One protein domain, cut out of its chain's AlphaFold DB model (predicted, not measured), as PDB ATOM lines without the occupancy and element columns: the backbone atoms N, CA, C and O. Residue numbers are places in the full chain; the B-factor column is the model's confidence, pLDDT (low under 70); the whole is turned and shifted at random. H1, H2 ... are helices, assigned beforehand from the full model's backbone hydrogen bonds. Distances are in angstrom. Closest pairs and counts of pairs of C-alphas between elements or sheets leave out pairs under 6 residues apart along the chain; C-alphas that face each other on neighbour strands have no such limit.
ATOM      1  N   VAL A  43     224.145 219.807 361.724       94.81
ATOM      2  CA  VAL A  43     224.999 220.486 360.738       94.81
ATOM      3  C   VAL A  43     224.487 220.226 359.327       94.81
ATOM      4  O   VAL A  43     224.330 221.174 358.557       94.81
ATOM      5  N   ASN A  44     224.145 218.979 358.995       93.44
ATOM      6  CA  ASN A  44     223.558 218.642 357.694       93.44
ATOM      7  C   ASN A  44     222.271 219.445 357.439       93.44
ATOM      8  O   ASN A  44     222.105 220.053 356.379       93.44
ATOM      9  N   SER A  45     221.400 219.528 358.445       94.75
ATOM     10  CA  SER A  45     220.166 220.319 358.385       94.75
ATOM     11  C   SER A  45     220.442 221.819 358.209       94.75
ATOM     12  O   SER A  45     219.748 222.510 357.457       94.75
ATOM     13  N   MET A  46     221.471 222.341 358.877       96.56
ATOM     14  CA  MET A  46     221.896 223.735 358.758       96.56
ATOM     15  C   MET A  46     222.460 224.044 357.368       96.56
ATOM     16  O   MET A  46     222.164 225.102 356.807       96.56
ATOM     17  N   LEU A  47     223.215 223.116 356.776       96.19
ATOM     18  CA  LEU A  47     223.732 223.259 355.418       96.19
ATOM     19  C   LEU A  47     222.587 223.338 354.407       96.19
ATOM     20  O   LEU A  47     222.583 224.253 353.587       96.19
ATOM     21  N   VAL A  48     221.568 222.477 354.497       96.69
ATOM     22  CA  VAL A  48     220.386 222.557 353.613       96.69
ATOM     23  C   VAL A  48     219.724 223.938 353.686       96.69
ATOM     24  O   VAL A  48     219.444 224.556 352.653       96.69
ATOM     25  N   LYS A  49     219.529 224.472 354.897       97.75
ATOM     26  CA  LYS A  49     218.963 225.815 355.112       97.75
ATOM     27  C   LYS A  49     219.845 226.914 354.522       97.75
ATOM     28  O   LYS A  49     219.352 227.802 353.825       97.75
ATOM     29  N   TYR A  50     221.153 226.839 354.753       97.81
ATOM     30  CA  TYR A  50     222.105 227.821 354.247       97.81
ATOM     31  C   TYR A  50     222.191 227.812 352.715       97.81
ATOM     32  O   TYR A  50     222.123 228.867 352.082       97.81
ATOM     33  N   PHE A  51     222.271 226.632 352.097       98.12
ATOM     34  CA  PHE A  51     222.282 226.501 350.641       98.12
ATOM     35  C   PHE A  51     220.948 226.903 350.013       98.12
ATOM     36  O   PHE A  51     220.952 227.449 348.909       98.12
ATOM     37  N   THR A  52     219.823 226.738 350.712       98.38
ATOM     38  CA  THR A  52     218.534 227.300 350.279       98.38
ATOM     39  C   THR A  52     218.595 228.829 350.243       98.38
ATOM     40  O   THR A  52     218.342 229.420 349.195       98.38
ATOM     41  N   PHE A  53     219.049 229.477 351.321       98.12
ATOM     42  CA  PHE A  53     219.265 230.930 351.341       98.12
ATOM     43  C   PHE A  53     220.197 231.404 350.215       98.12
ATOM     44  O   PHE A  53     219.854 232.321 349.465       98.12
ATOM     45  N   ARG A  54     221.346 230.746 350.038       97.81
ATOM     46  CA  ARG A  54     222.321 231.092 348.992       97.81
ATOM     47  C   ARG A  54     221.732 230.964 347.586       97.81
ATOM     48  O   ARG A  54     222.002 231.787 346.712       97.81
ATOM     49  N   SER A  55     220.891 229.958 347.376       98.25
ATOM     50  CA  SER A  55     220.220 229.714 346.097       98.25
ATOM     51  C   SER A  55     219.156 230.748 345.784       98.25
ATOM     52  O   SER A  55     218.992 231.111 344.620       98.25
ATOM     53  N   VAL A  56     218.474 231.274 346.803       98.12
ATOM     54  CA  VAL A  56     217.573 232.420 346.637       98.12
ATOM     55  C   VAL A  56     218.352 233.643 346.162       98.12
ATOM     56  O   VAL A  56     217.946 234.252 345.178       98.12
ATOM     57  N   GLN A  57     219.511 233.949 346.758       96.75
ATOM     58  CA  GLN A  57     220.352 235.067 346.301       96.75
ATOM     59  C   GLN A  57     220.810 234.894 344.845       96.75
ATOM     60  O   GLN A  57     220.762 235.839 344.058       96.75
ATOM     61  N   TYR A  58     221.210 233.678 344.464       96.56
ATOM     62  CA  TYR A  58     221.599 233.381 343.085       96.56
ATOM     63  C   TYR A  58     220.420 233.540 342.113       96.56
ATOM     64  O   TYR A  58     220.545 234.179 341.069       96.56
ATOM     65  N   THR A  59     219.246 233.033 342.497       96.94
ATOM     66  CA  THR A  59     218.009 233.144 341.711       96.94
ATOM     67  C   THR A  59     217.569 234.601 341.573       96.94
ATOM     68  O   THR A  59     217.206 235.016 340.480       96.94
ATOM     69  N   MET A  60     217.678 235.416 342.626       96.25
ATOM     70  CA  MET A  60     217.416 236.859 342.568       96.25
ATOM     71  C   MET A  60     218.312 237.563 341.544       96.25
ATOM     72  O   MET A  60     217.821 238.391 340.782       96.25
ATOM     73  N   GLY A  61     219.598 237.204 341.471       95.06
ATOM     74  CA  GLY A  61     220.507 237.726 340.446       95.06
ATOM     75  C   GLY A  61     220.074 237.358 339.021       95.06
ATOM     76  O   GLY A  61     220.084 238.209 338.132       95.06
ATOM     77  N   GLN A  62     219.633 236.114 338.810       94.19
ATOM     78  CA  GLN A  62     219.109 235.658 337.516       94.19
ATOM     79  C   GLN A  62     217.807 236.372 337.134       94.19
ATOM     80  O   GLN A  62     217.681 236.860 336.013       94.19
ATOM     81  N   VAL A  63     216.850 236.455 338.063       93.94
ATOM     82  CA  VAL A  63     215.568 237.143 337.855       93.94
ATOM     83  C   VAL A  63     215.815 238.616 337.554       93.94
ATOM     84  O   VAL A  63     215.269 239.133 336.590       93.94
ATOM     85  N   TYR A  64     216.712 239.282 338.287       93.12
ATOM     86  CA  TYR A  64     217.070 240.672 338.009       93.12
ATOM     87  C   TYR A  64     217.600 240.871 336.582       93.12
ATOM     88  O   TYR A  64     217.233 241.845 335.916       93.12
ATOM     89  N   ALA A  65     218.451 239.959 336.107       91.50
ATOM     90  CA  ALA A  65     219.026 240.025 334.766       91.50
ATOM     91  C   ALA A  65     217.988 239.773 333.657       91.50
ATOM     92  O   ALA A  65     218.072 240.396 332.600       91.50
ATOM     93  N   LEU A  66     217.019 238.883 333.894       90.38
ATOM     94  CA  LEU A  66     216.017 238.470 332.902       90.38
ATOM     95  C   LEU A  66     214.742 239.319 332.912       90.38
ATOM     96  O   LEU A  66     214.057 239.399 331.895       90.38
ATOM     97  N   ASP A  67     214.411 239.951 334.034       85.62
ATOM     98  CA  ASP A  67     213.191 240.739 334.173       85.62
ATOM     99  C   ASP A  67     213.313 242.041 333.366       85.62
ATOM    100  O   ASP A  67     213.977 242.992 333.774       85.62
ATOM    101  N   THR A  68     212.687 242.104 332.193       84.31
ATOM    102  CA  THR A  68     212.690 243.300 331.334       84.31
ATOM    103  C   THR A  68     211.584 244.297 331.686       84.31
ATOM    104  O   THR A  68     211.398 245.276 330.961       84.31
ATOM    105  N   SER A  69     210.808 244.065 332.750       87.25
ATOM    106  CA  SER A  69     209.724 244.971 333.134       87.25
ATOM    107  C   SER A  69     210.264 246.303 333.665       87.25
ATOM    108  O   SER A  69     211.302 246.365 334.326       87.25
ATOM    109  N   LEU A  70     209.520 247.385 333.410       79.44
ATOM    110  CA  LEU A  70     209.883 248.760 333.789       79.44
ATOM    111  C   LEU A  70     210.164 248.944 335.290       79.44
ATOM    112  O   LEU A  70     210.885 249.864 335.661       79.44
ATOM    113  N   MET A  71     209.604 248.081 336.142       86.38
ATOM    114  CA  MET A  71     209.753 248.149 337.598       86.38
ATOM    115  C   MET A  71     210.383 246.896 338.209       86.38
ATOM    116  O   MET A  71     210.359 246.774 339.426       86.38
ATOM    117  N   LYS A  72     210.940 245.974 337.411       89.94
ATOM    118  CA  LYS A  72     211.495 244.707 337.917       89.94
ATOM    119  C   LYS A  72     210.501 243.966 338.834       89.94
ATOM    120  O   LYS A  72     210.815 243.626 339.975       89.94
ATOM    121  N   LEU A  73     209.262 243.814 338.359       91.88
ATOM    122  CA  LEU A  73     208.123 243.346 339.155       91.88
ATOM    123  C   LEU A  73     208.356 241.962 339.770       91.88
ATOM    124  O   LEU A  73     207.997 241.748 340.926       91.88
ATOM    125  N   GLU A  74     208.957 241.031 339.027       92.31
ATOM    126  CA  GLU A  74     209.194 239.673 339.526       92.31
ATOM    127  C   GLU A  74     210.342 239.650 340.538       92.31
ATOM    128  O   GLU A  74     210.245 238.997 341.578       92.31
ATOM    129  N   PHE A  75     211.399 240.419 340.271       94.62
ATOM    130  CA  PHE A  75     212.517 240.574 341.199       94.62
ATOM    131  C   PHE A  75     212.071 241.190 342.529       94.62
ATOM    132  O   PHE A  75     212.385 240.649 343.588       94.62
ATOM    133  N   ASN A  76     211.319 242.293 342.485       95.00
ATOM    134  CA  ASN A  76     210.833 242.960 343.691       95.00
ATOM    135  C   ASN A  76     209.888 242.052 344.479       95.00
ATOM    136  O   ASN A  76     210.047 241.919 345.689       95.00
ATOM    137  N   TRP A  77     208.982 241.349 343.790       96.62
ATOM    138  CA  TRP A  77     208.109 240.368 344.429       96.62
ATOM    139  C   TRP A  77     208.910 239.280 345.155       96.62
ATOM    140  O   TRP A  77     208.618 238.971 346.307       96.62
ATOM    141  N   LEU A  78     209.953 238.726 344.522       96.44
ATOM    142  CA  LEU A  78     210.791 237.696 345.141       96.44
ATOM    143  C   LEU A  78     211.572 238.238 346.350       96.44
ATOM    144  O   LEU A  78     211.736 237.522 347.338       96.44
ATOM    145  N   CYS A  79     212.035 239.489 346.296       96.12
ATOM    146  CA  CYS A  79     212.669 240.168 347.430       96.12
ATOM    147  C   CYS A  79     211.712 240.314 348.616       96.12
ATOM    148  O   CYS A  79     212.051 239.912 349.731       96.12
ATOM    149  N   ASP A  80     210.509 240.830 348.377       97.50
ATOM    150  CA  ASP A  80     209.499 241.019 349.420       97.50
ATOM    151  C   ASP A  80     209.057 239.677 350.010       97.50
ATOM    152  O   ASP A  80     209.011 239.500 351.232       97.50
ATOM    153  N   PHE A  81     208.819 238.686 349.149       97.94
ATOM    154  CA  PHE A  81     208.483 237.331 349.562       97.94
ATOM    155  C   PHE A  81     209.587 236.708 350.429       97.94
ATOM    156  O   PHE A  81     209.294 236.126 351.477       97.94
ATOM    157  N   ALA A  82     210.858 236.854 350.035       97.25
ATOM    158  CA  ALA A  82     211.997 236.361 350.805       97.25
ATOM    159  C   ALA A  82     212.096 237.016 352.187       97.25
ATOM    160  O   ALA A  82     212.301 236.322 353.184       97.25
ATOM    161  N   ASN A  83     211.892 238.328 352.276       96.50
ATOM    162  CA  ASN A  83     211.914 239.035 353.556       96.50
ATOM    163  C   ASN A  83     210.824 238.533 354.517       96.50
ATOM    164  O   ASN A  83     211.078 238.399 355.716       96.50
ATOM    165  N   ASN A  84     209.647 238.190 353.990       96.94
ATOM    166  CA  ASN A  84     208.515 237.727 354.793       96.94
ATOM    167  C   ASN A  84     208.608 236.240 355.183       96.94
ATOM    168  O   ASN A  84     208.225 235.879 356.294       96.94
ATOM    169  N   ASN A  85     209.155 235.385 354.311       96.06
ATOM    170  CA  ASN A  85     209.143 233.924 354.493       96.06
ATOM    171  C   ASN A  85     210.484 233.319 354.939       96.06
ATOM    172  O   ASN A  85     210.548 232.131 355.244       96.06
ATOM    173  N   LYS A  86     211.551 234.128 355.026       95.62
ATOM    174  CA  LYS A  86     212.893 233.751 355.509       95.62
ATOM    175  C   LYS A  86     213.472 232.522 354.783       95.62
ATOM    176  O   LYS A  86     213.267 231.395 355.230       95.62
ATOM    177  N   PRO A  87     214.315 232.699 353.751       94.62
ATOM    178  CA  PRO A  87     214.928 231.586 353.017       94.62
ATOM    179  C   PRO A  87     215.740 230.603 353.873       94.62
ATOM    180  O   PRO A  87     215.945 229.456 353.489       94.62
ATOM    181  N   SER A  88     216.198 231.037 355.050       94.06
ATOM    182  CA  SER A  88     216.882 230.190 356.032       94.06
ATOM    183  C   SER A  88     215.969 229.162 356.716       94.06
ATOM    184  O   SER A  88     216.461 228.336 357.484       94.06
ATOM    185  N   SER A  89     214.660 229.175 356.446       95.44
ATOM    186  CA  SER A  89     213.739 228.117 356.870       95.44
ATOM    187  C   SER A  89     213.900 226.822 356.058       95.44
ATOM    188  O   SER A  89     213.458 225.771 356.515       95.44
ATOM    189  N   GLY A  90     214.615 226.853 354.924       96.62
ATOM    190  CA  GLY A  90     214.893 225.664 354.118       96.62
ATOM    191  C   GLY A  90     213.670 225.232 353.315       96.62
ATOM    192  O   GLY A  90     213.148 226.017 352.530       96.62
ATOM    193  N   ASP A  91     213.219 223.992 353.493       97.88
ATOM    194  CA  ASP A  91     212.124 223.421 352.698       97.88
ATOM    195  C   ASP A  91     210.804 224.186 352.858       97.88
ATOM    196  O   ASP A  91     210.138 224.440 351.861       97.88
ATOM    197  N   ALA A  92     210.502 224.685 354.062       97.69
ATOM    198  CA  ALA A  92     209.311 225.500 354.314       97.69
ATOM    199  C   ALA A  92     209.241 226.761 353.427       97.69
ATOM    200  O   ALA A  92     208.161 227.188 353.029       97.69
ATOM    201  N   PHE A  93     210.388 227.352 353.067       98.38
ATOM    202  CA  PHE A  93     210.431 228.480 352.131       98.38
ATOM    203  C   PHE A  93     210.008 228.070 350.713       98.38
ATOM    204  O   PHE A  93     209.366 228.839 350.000       98.38
ATOM    205  N   ILE A  94     210.397 226.867 350.290       98.31
ATOM    206  CA  ILE A  94     210.102 226.332 348.957       98.31
ATOM    207  C   ILE A  94     208.638 225.900 348.877       98.31
ATOM    208  O   ILE A  94     207.980 226.184 347.882       98.31
ATOM    209  N   GLU A  95     208.117 225.279 349.934       98.44
ATOM    210  CA  GLU A  95     206.691 224.972 350.075       98.44
ATOM    211  C   GLU A  95     205.849 226.247 349.961       98.44
ATOM    212  O   GLU A  95     204.967 226.317 349.109       98.44
ATOM    213  N   ALA A  96     206.219 227.311 350.681       98.31
ATOM    214  CA  ALA A  96     205.537 228.599 350.582       98.31
ATOM    215  C   ALA A  96     205.585 229.208 349.161       98.31
ATOM    216  O   ALA A  96     204.646 229.879 348.740       98.31
ATOM    217  N   LEU A  97     206.652 228.972 348.382       97.94
ATOM    218  CA  LEU A  97     206.692 229.386 346.970       97.94
ATOM    219  C   LEU A  97     205.714 228.587 346.102       97.94
ATOM    220  O   LEU A  97     205.125 229.151 345.177       97.94
ATOM    221  N   TYR A  98     205.559 227.288 346.361       98.31
ATOM    222  CA  TYR A  98     204.560 226.476 345.670       98.31
ATOM    223  C   TYR A  98     203.139 226.919 346.025       98.31
ATOM    224  O   TYR A  98     202.312 227.019 345.117       98.31
ATOM    225  N   ASP A  99     202.888 227.259 347.289       98.06
ATOM    226  CA  ASP A  99     201.590 227.754 347.763       98.06
ATOM    227  C   ASP A  99     201.195 229.086 347.097       98.06
ATOM    228  O   ASP A  99     200.036 229.281 346.735       98.06
ATOM    229  N   GLU A 100     202.163 229.969 346.828       97.62
ATOM    230  CA  GLU A 100     201.977 231.208 346.048       97.62
ATOM    231  C   GLU A 100     201.872 230.977 344.522       97.62
ATOM    232  O   GLU A 100     201.825 231.924 343.730       97.62
ATOM    233  N   GLY A 101     201.888 229.722 344.063       97.38
ATOM    234  CA  GLY A 101     201.830 229.369 342.641       97.38
ATOM    235  C   GLY A 101     203.106 229.704 341.856       97.38
ATOM    236  O   GLY A 101     203.092 229.744 340.624       97.38
ATOM    237  N   LYS A 102     204.235 229.939 342.534       97.12
ATOM    238  CA  LYS A 102     205.527 230.294 341.923       97.12
ATOM    239  C   LYS A 102     206.403 229.072 341.658       97.12
ATOM    240  O   LYS A 102     207.588 229.046 341.991       97.12
ATOM    241  N   THR A 103     205.828 228.071 340.997       97.31
ATOM    242  CA  THR A 103     206.463 226.773 340.711       97.31
ATOM    243  C   THR A 103     207.815 226.909 340.002       97.31
ATOM    244  O   THR A 103     208.766 226.221 340.361       97.31
ATOM    245  N   GLU A 104     207.938 227.819 339.031       96.12
ATOM    246  CA  GLU A 104     209.196 228.030 338.299       96.12
ATOM    247  C   GLU A 104     210.312 228.577 339.207       96.12
ATOM    248  O   GLU A 104     211.446 228.101 339.150       96.12
ATOM    249  N   LEU A 105     209.998 229.528 340.098       97.50
ATOM    250  CA  LEU A 105     210.970 230.058 341.061       97.50
ATOM    251  C   LEU A 105     211.385 228.984 342.071       97.50
ATOM    252  O   LEU A 105     212.580 228.829 342.331       97.50
ATOM    253  N   ALA A 106     210.427 228.206 342.585       98.31
ATOM    254  CA  ALA A 106     210.697 227.087 343.486       98.31
ATOM    255  C   ALA A 106     211.640 226.056 342.841       98.31
ATOM    256  O   ALA A 106     212.687 225.731 343.405       98.31
ATOM    257  N   ASN A 107     211.334 225.621 341.613       98.06
ATOM    258  CA  ASN A 107     212.149 224.660 340.868       98.06
ATOM    259  C   ASN A 107     213.569 225.181 340.608       98.06
ATOM    260  O   ASN A 107     214.541 224.444 340.787       98.06
ATOM    261  N   ARG A 108     213.717 226.460 340.233       97.69
ATOM    262  CA  ARG A 108     215.037 227.087 340.047       97.69
ATOM    263  C   ARG A 108     215.848 227.108 341.334       97.69
ATOM    264  O   ARG A 108     217.026 226.760 341.316       97.69
ATOM    265  N   ILE A 109     215.231 227.480 342.454       98.31
ATOM    266  CA  ILE A 109     215.900 227.498 343.761       98.31
ATOM    267  C   ILE A 109     216.322 226.083 344.168       98.31
ATOM    268  O   ILE A 109     217.444 225.903 344.644       98.31
ATOM    269  N   MET A 110     215.475 225.077 343.930       98.50
ATOM    270  CA  MET A 110     215.811 223.672 344.173       98.50
ATOM    271  C   MET A 110     216.999 223.197 343.329       98.50
ATOM    272  O   MET A 110     217.919 222.582 343.867       98.50
ATOM    273  N   ALA A 111     217.019 223.516 342.033       98.31
ATOM    274  CA  ALA A 111     218.131 223.168 341.151       98.31
ATOM    275  C   ALA A 111     219.435 223.864 341.578       98.31
ATOM    276  O   ALA A 111     220.490 223.233 341.657       98.31
ATOM    277  N   ASN A 112     219.355 225.152 341.919       98.19
ATOM    278  CA  ASN A 112     220.499 225.932 342.380       98.19
ATOM    279  C   ASN A 112     221.067 225.385 343.702       98.19
ATOM    280  O   ASN A 112     222.286 225.252 343.819       98.19
ATOM    281  N   ARG A 113     220.222 225.015 344.679       97.81
ATOM    282  CA  ARG A 113     220.713 224.523 345.983       97.81
ATOM    283  C   ARG A 113     221.365 223.156 345.881       97.81
ATOM    284  O   ARG A 113     222.383 222.939 346.532       97.81
ATOM    285  N   ASP A 114     220.829 222.275 345.037       98.06
ATOM    286  CA  ASP A 114     221.441 220.974 344.751       98.06
ATOM    287  C   ASP A 114     222.795 221.151 344.042       98.06
ATOM    288  O   ASP A 114     223.803 220.603 344.483       98.06
ATOM    289  N   GLY A 115     222.861 221.999 343.009       97.81
ATOM    290  CA  GLY A 115     224.110 222.287 342.297       97.81
ATOM    291  C   GLY A 115     225.198 222.889 343.194       97.81
ATOM    292  O   GLY A 115     226.341 222.428 343.178       97.81
ATOM    293  N   LEU A 116     224.844 223.879 344.020       97.44
ATOM    294  CA  LEU A 116     225.774 224.503 344.965       97.44
ATOM    295  C   LEU A 116     226.256 223.520 346.040       97.44
ATOM    296  O   LEU A 116     227.442 223.523 346.369       97.44
ATOM    297  N   MET A 117     225.367 222.670 346.565       96.56
ATOM    298  CA  MET A 117     225.737 221.637 347.534       96.56
ATOM    299  C   MET A 117     226.712 220.629 346.917       96.56
ATOM    300  O   MET A 117     227.737 220.321 347.519       96.56
ATOM    301  N   ARG A 118     226.440 220.147 345.697       96.62
ATOM    302  CA  ARG A 118     227.335 219.217 344.985       96.62
ATOM    303  C   ARG A 118     228.719 219.813 344.760       96.62
ATOM    304  O   ARG A 118     229.712 219.124 344.984       96.62
ATOM    305  N   GLN A 119     228.789 221.080 344.359       95.69
ATOM    306  CA  GLN A 119     230.060 221.780 344.181       95.69
ATOM    307  C   GLN A 119     230.831 221.895 345.504       95.69
ATOM    308  O   GLN A 119     232.022 221.599 345.555       95.69
ATOM    309  N   TRP A 120     230.153 222.261 346.592       94.75
ATOM    310  CA  TRP A 120     230.783 222.354 347.909       94.75
ATOM    311  C   TRP A 120     231.262 220.994 348.437       94.75
ATOM    312  O   TRP A 120     232.352 220.899 349.006       94.75
ATOM    313  N   LEU A 121     230.490 219.928 348.212       93.00
ATOM    314  CA  LEU A 121     230.900 218.562 348.544       93.00
ATOM    315  C   LEU A 121     232.121 218.129 347.734       93.00
ATOM    316  O   LEU A 121     233.009 217.492 348.289       93.00
ATOM    317  N   TYR A 122     232.194 218.488 346.450       93.50
ATOM    318  CA  TYR A 122     233.372 218.228 345.626       93.50
ATOM    319  C   TYR A 122     234.622 218.913 346.199       93.50
ATOM    320  O   TYR A 122     235.639 218.251 346.398       93.50
ATOM    321  N   GLU A 123     234.530 220.203 346.530       89.75
ATOM    322  CA  GLU A 123     235.632 220.972 347.126       89.75
ATOM    323  C   GLU A 123     236.064 220.404 348.483       89.75
ATOM    324  O   GLU A 123     237.251 220.209 348.734       89.75
ATOM    325  N   THR A 124     235.098 220.071 349.339       89.25
ATOM    326  CA  THR A 124     235.372 219.530 350.675       89.25
ATOM    327  C   THR A 124     235.970 218.126 350.598       89.25
ATOM    328  O   THR A 124     236.922 217.811 351.308       89.25
ATOM    329  N   ASN A 125     235.449 217.269 349.718       88.81
ATOM    330  CA  ASN A 125     235.950 215.909 349.553       88.81
ATOM    331  C   ASN A 125     237.349 215.884 348.922       88.81
ATOM    332  O   ASN A 125     238.153 215.025 349.275       88.81
ATOM    333  N   ALA A 126     237.670 216.841 348.043       86.06
ATOM    334  CA  ALA A 126     238.994 216.953 347.432       86.06
ATOM    335  C   ALA A 126     240.122 217.080 348.472       86.06
ATOM    336  O   ALA A 126     241.227 216.597 348.234       86.06
ATOM    337  N   THR A 127     239.840 217.674 349.636       82.25
ATOM    338  CA  THR A 127     240.803 217.820 350.740       82.25
ATOM    339  C   THR A 127     240.483 216.939 351.946       82.25
ATOM    340  O   THR A 127     241.135 217.044 352.985       82.25
ATOM    341  N   GLY A 128     239.479 216.061 351.836       80.50
ATOM    342  CA  GLY A 128     238.978 215.258 352.955       80.50
ATOM    343  C   GLY A 128     238.455 216.101 354.125       80.50
ATOM    344  O   GLY A 128     238.497 215.652 355.267       80.50
ATOM    345  N   GLY A 129     238.029 217.343 353.870       82.00
ATOM    346  CA  GLY A 129     237.588 218.300 354.887       82.00
ATOM    347  C   GLY A 129     238.714 218.924 355.721       82.00
ATOM    348  O   GLY A 129     238.428 219.699 356.637       82.00
ATOM    349  N   LEU A 130     239.983 218.630 355.412       82.94
ATOM    350  CA  LEU A 130     241.134 219.114 356.177       82.94
ATOM    351  C   LEU A 130     241.216 220.646 356.197       82.94
ATOM    352  O   LEU A 130     241.511 221.229 357.242       82.94
ATOM    353  N   ASP A 131     240.896 221.296 355.078       86.44
ATOM    354  CA  ASP A 131     240.954 222.756 354.949       86.44
ATOM    355  C   ASP A 131     240.044 223.462 355.959       86.44
ATOM    356  O   ASP A 131     240.439 224.456 356.569       86.44
ATOM    357  N   ILE A 132     238.849 222.913 356.204       87.94
ATOM    358  CA  ILE A 132     237.885 223.480 357.155       87.94
ATOM    359  C   ILE A 132     238.446 223.397 358.581       87.94
ATOM    360  O   ILE A 132     238.366 224.364 359.342       87.94
ATOM    361  N   GLY A 133     239.059 222.267 358.945       88.31
ATOM    362  CA  GLY A 133     239.685 222.086 360.259       88.31
ATOM    363  C   GLY A 133     240.903 222.993 360.478       88.31
ATOM    364  O   GLY A 133     241.088 223.548 361.569       88.31
ATOM    365  N   VAL A 134     241.716 223.191 359.437       91.62
ATOM    366  CA  VAL A 134     242.873 224.099 359.470       91.62
ATOM    367  C   VAL A 134     242.420 225.549 359.631       91.62
ATOM    368  O   VAL A 134     242.924 226.244 360.516       91.62
ATOM    369  N   GLU A 135     241.439 226.003 358.849       91.62
ATOM    370  CA  GLU A 135     240.912 227.366 358.975       91.62
ATOM    371  C   GLU A 135     240.218 227.585 360.329       91.62
ATOM    372  O   GLU A 135     240.420 228.629 360.951       91.62
ATOM    373  N   MET A 136     239.507 226.588 360.871       93.25
ATOM    374  CA  MET A 136     238.959 226.661 362.234       93.25
ATOM    375  C   MET A 136     240.066 226.861 363.280       93.25
ATOM    376  O   MET A 136     239.971 227.721 364.159       93.25
ATOM    377  N   THR A 137     241.158 226.103 363.169       94.62
ATOM    378  CA  THR A 137     242.314 226.230 364.071       94.62
ATOM    379  C   THR A 137     242.945 227.619 363.976       94.62
ATOM    380  O   THR A 137     243.237 228.248 364.995       94.62
ATOM    381  N   LYS A 138     243.112 228.129 362.757       96.19
ATOM    382  CA  LYS A 138     243.635 229.469 362.490       96.19
ATOM    383  C   LYS A 138     242.732 230.561 363.068       96.19
ATOM    384  O   LYS A 138     243.235 231.447 363.757       96.19
ATOM    385  N   HIS A 139     241.412 230.468 362.898       94.88
ATOM    386  CA  HIS A 139     240.463 231.394 363.523       94.88
ATOM    387  C   HIS A 139     240.564 231.384 365.054       94.88
ATOM    388  O   HIS A 139     240.600 232.448 365.676       94.88
ATOM    389  N   ASN A 140     240.700 230.212 365.680       96.50
ATOM    390  CA  ASN A 140     240.900 230.109 367.130       96.50
ATOM    391  C   ASN A 140     242.198 230.792 367.591       96.50
ATOM    392  O   ASN A 140     242.226 231.482 368.619       96.50
ATOM    393  N   MET A 141     243.279 230.645 366.818       97.50
ATOM    394  CA  MET A 141     244.544 231.336 367.084       97.50
ATOM    395  C   MET A 141     244.398 232.855 366.951       97.50
ATOM    396  O   MET A 141     244.893 233.594 367.802       97.50
ATOM    397  N   GLU A 142     243.682 233.341 365.938       97.25
ATOM    398  CA  GLU A 142     243.416 234.771 365.756       97.25
ATOM    399  C   GLU A 142     242.590 235.363 366.902       97.25
ATOM    400  O   GLU A 142     242.893 236.461 367.377       97.25
ATOM    401  N   VAL A 143     241.569 234.647 367.379       97.38
ATOM    402  CA  VAL A 143     240.793 235.052 368.561       97.38
ATOM    403  C   VAL A 143     241.705 235.154 369.783       97.38
ATOM    404  O   VAL A 143     241.671 236.165 370.487       97.38
ATOM    405  N   SER A 144     242.568 234.159 369.998       96.75
ATOM    406  CA  SER A 144     243.529 234.155 371.108       96.75
ATOM    407  C   SER A 144     244.498 235.336 371.021       96.75
ATOM    408  O   SER A 144     244.706 236.042 372.008       96.75
ATOM    409  N   ARG A 145     245.030 235.618 369.826       96.69
ATOM    410  CA  ARG A 145     245.896 236.774 369.576       96.69
ATOM    411  C   ARG A 145     245.195 238.090 369.910       96.69
ATOM    412  O   ARG A 145     245.755 238.899 370.640       96.69
ATOM    413  N   LYS A 146     243.951 238.284 369.455       95.81
ATOM    414  CA  LYS A 146     243.165 239.494 369.760       95.81
ATOM    415  C   LYS A 146     242.959 239.691 371.263       95.81
ATOM    416  O   LYS A 146     242.939 240.828 371.723       95.81
ATOM    417  N   GLN A 147     242.789 238.613 372.029       94.94
ATOM    418  CA  GLN A 147     242.669 238.705 373.488       94.94
ATOM    419  C   GLN A 147     243.991 239.101 374.148       94.94
ATOM    420  O   GLN A 147     243.991 239.960 375.029       94.94
ATOM    421  N   LEU A 148     245.113 238.540 373.687       95.25
ATOM    422  CA  LEU A 148     246.438 238.934 374.163       95.25
ATOM    423  C   LEU A 148     246.709 240.414 373.884       95.25
ATOM    424  O   LEU A 148     247.050 241.140 374.814       95.25
ATOM    425  N   ASP A 149     246.450 240.877 372.660       95.31
ATOM    426  CA  ASP A 149     246.625 242.282 372.273       95.31
ATOM    427  C   ASP A 149     245.773 243.216 373.151       95.31
ATOM    428  O   ASP A 149     246.255 244.241 373.633       95.31
TER     429      ASP A 149
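What this domain is: This is residues 43 to 149 of the 165 residues of the protein "RuBisCO chaperone RbcX" of Flavobacteriales bacterium (UniProt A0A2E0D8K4). Two long helices, H1 and H4, cross as an X; H2 folds back along one part of H1, and H3 packs beside the first part of H4. Beyond the other end of H4 the chain turns a corner into H5, an arm whose residues 133 to 149 stick out from the rest. The printed part has 107 residues with five named helices, H1 to H5 in order, and no named strand; the class is all helix. The whole is loose and elongated, with a radius of gyration of the C-alphas of 17.9 A and spans of 54 by 33 by 25 A.

How they stand to each other: H4, residues 103 to 126, is the hub, touching three helices. H1, residues 43 to 66, touches it with residues 48 to 59 alone, at a steep tilt of 56 degrees, opposite ways; the closest C-alphas, of Ser 55 and Arg 113, are 5.2 A apart. H3, residues 91 to 99, forms a helical hairpin with H4, whose residues 103 to 110 alone touch it, at a shallow tilt of 21 degrees; the closest C-alphas, of Ile 94 and Ala 106, are 5.6 A apart. H2, residues 73 to 85, forms a helical hairpin with H1 at a shallow tilt of 20 degrees; the closest C-alphas, of Tyr 64 and Phe 75, are 5.6 A apart. H5, residues 130 to 149, and H4 only just touch, only at the corner, with 3 pairs of C-alphas within 8 A, the closest those of Thr 124 and Asp 131 at 7.7 A; they are about perpendicular at 84 degrees. H2 and H4 are apart. In H1, H2, H3, H4 and H5 every O i to N i+4 pair is within hydrogen-bond range.

Where its parts are: H1 begins at C-alpha 43 (224.999, 220.486, 360.738) and is 34.3 A long; H4 begins at C-alpha 103 (206.463, 226.773, 340.711) and is 34.6 A long. H2 and H3 measure 18.0 A and 12.4 A; H5, 28.7 A, ends at C-alpha 149 (246.625, 242.282, 372.273).

The domain as a whole: The two C-alphas farthest apart, of Gly 101 and Leu 148, are 55.5 A apart. The printed part has no cut and no long link, and no printed residue is under 70 in pLDDT.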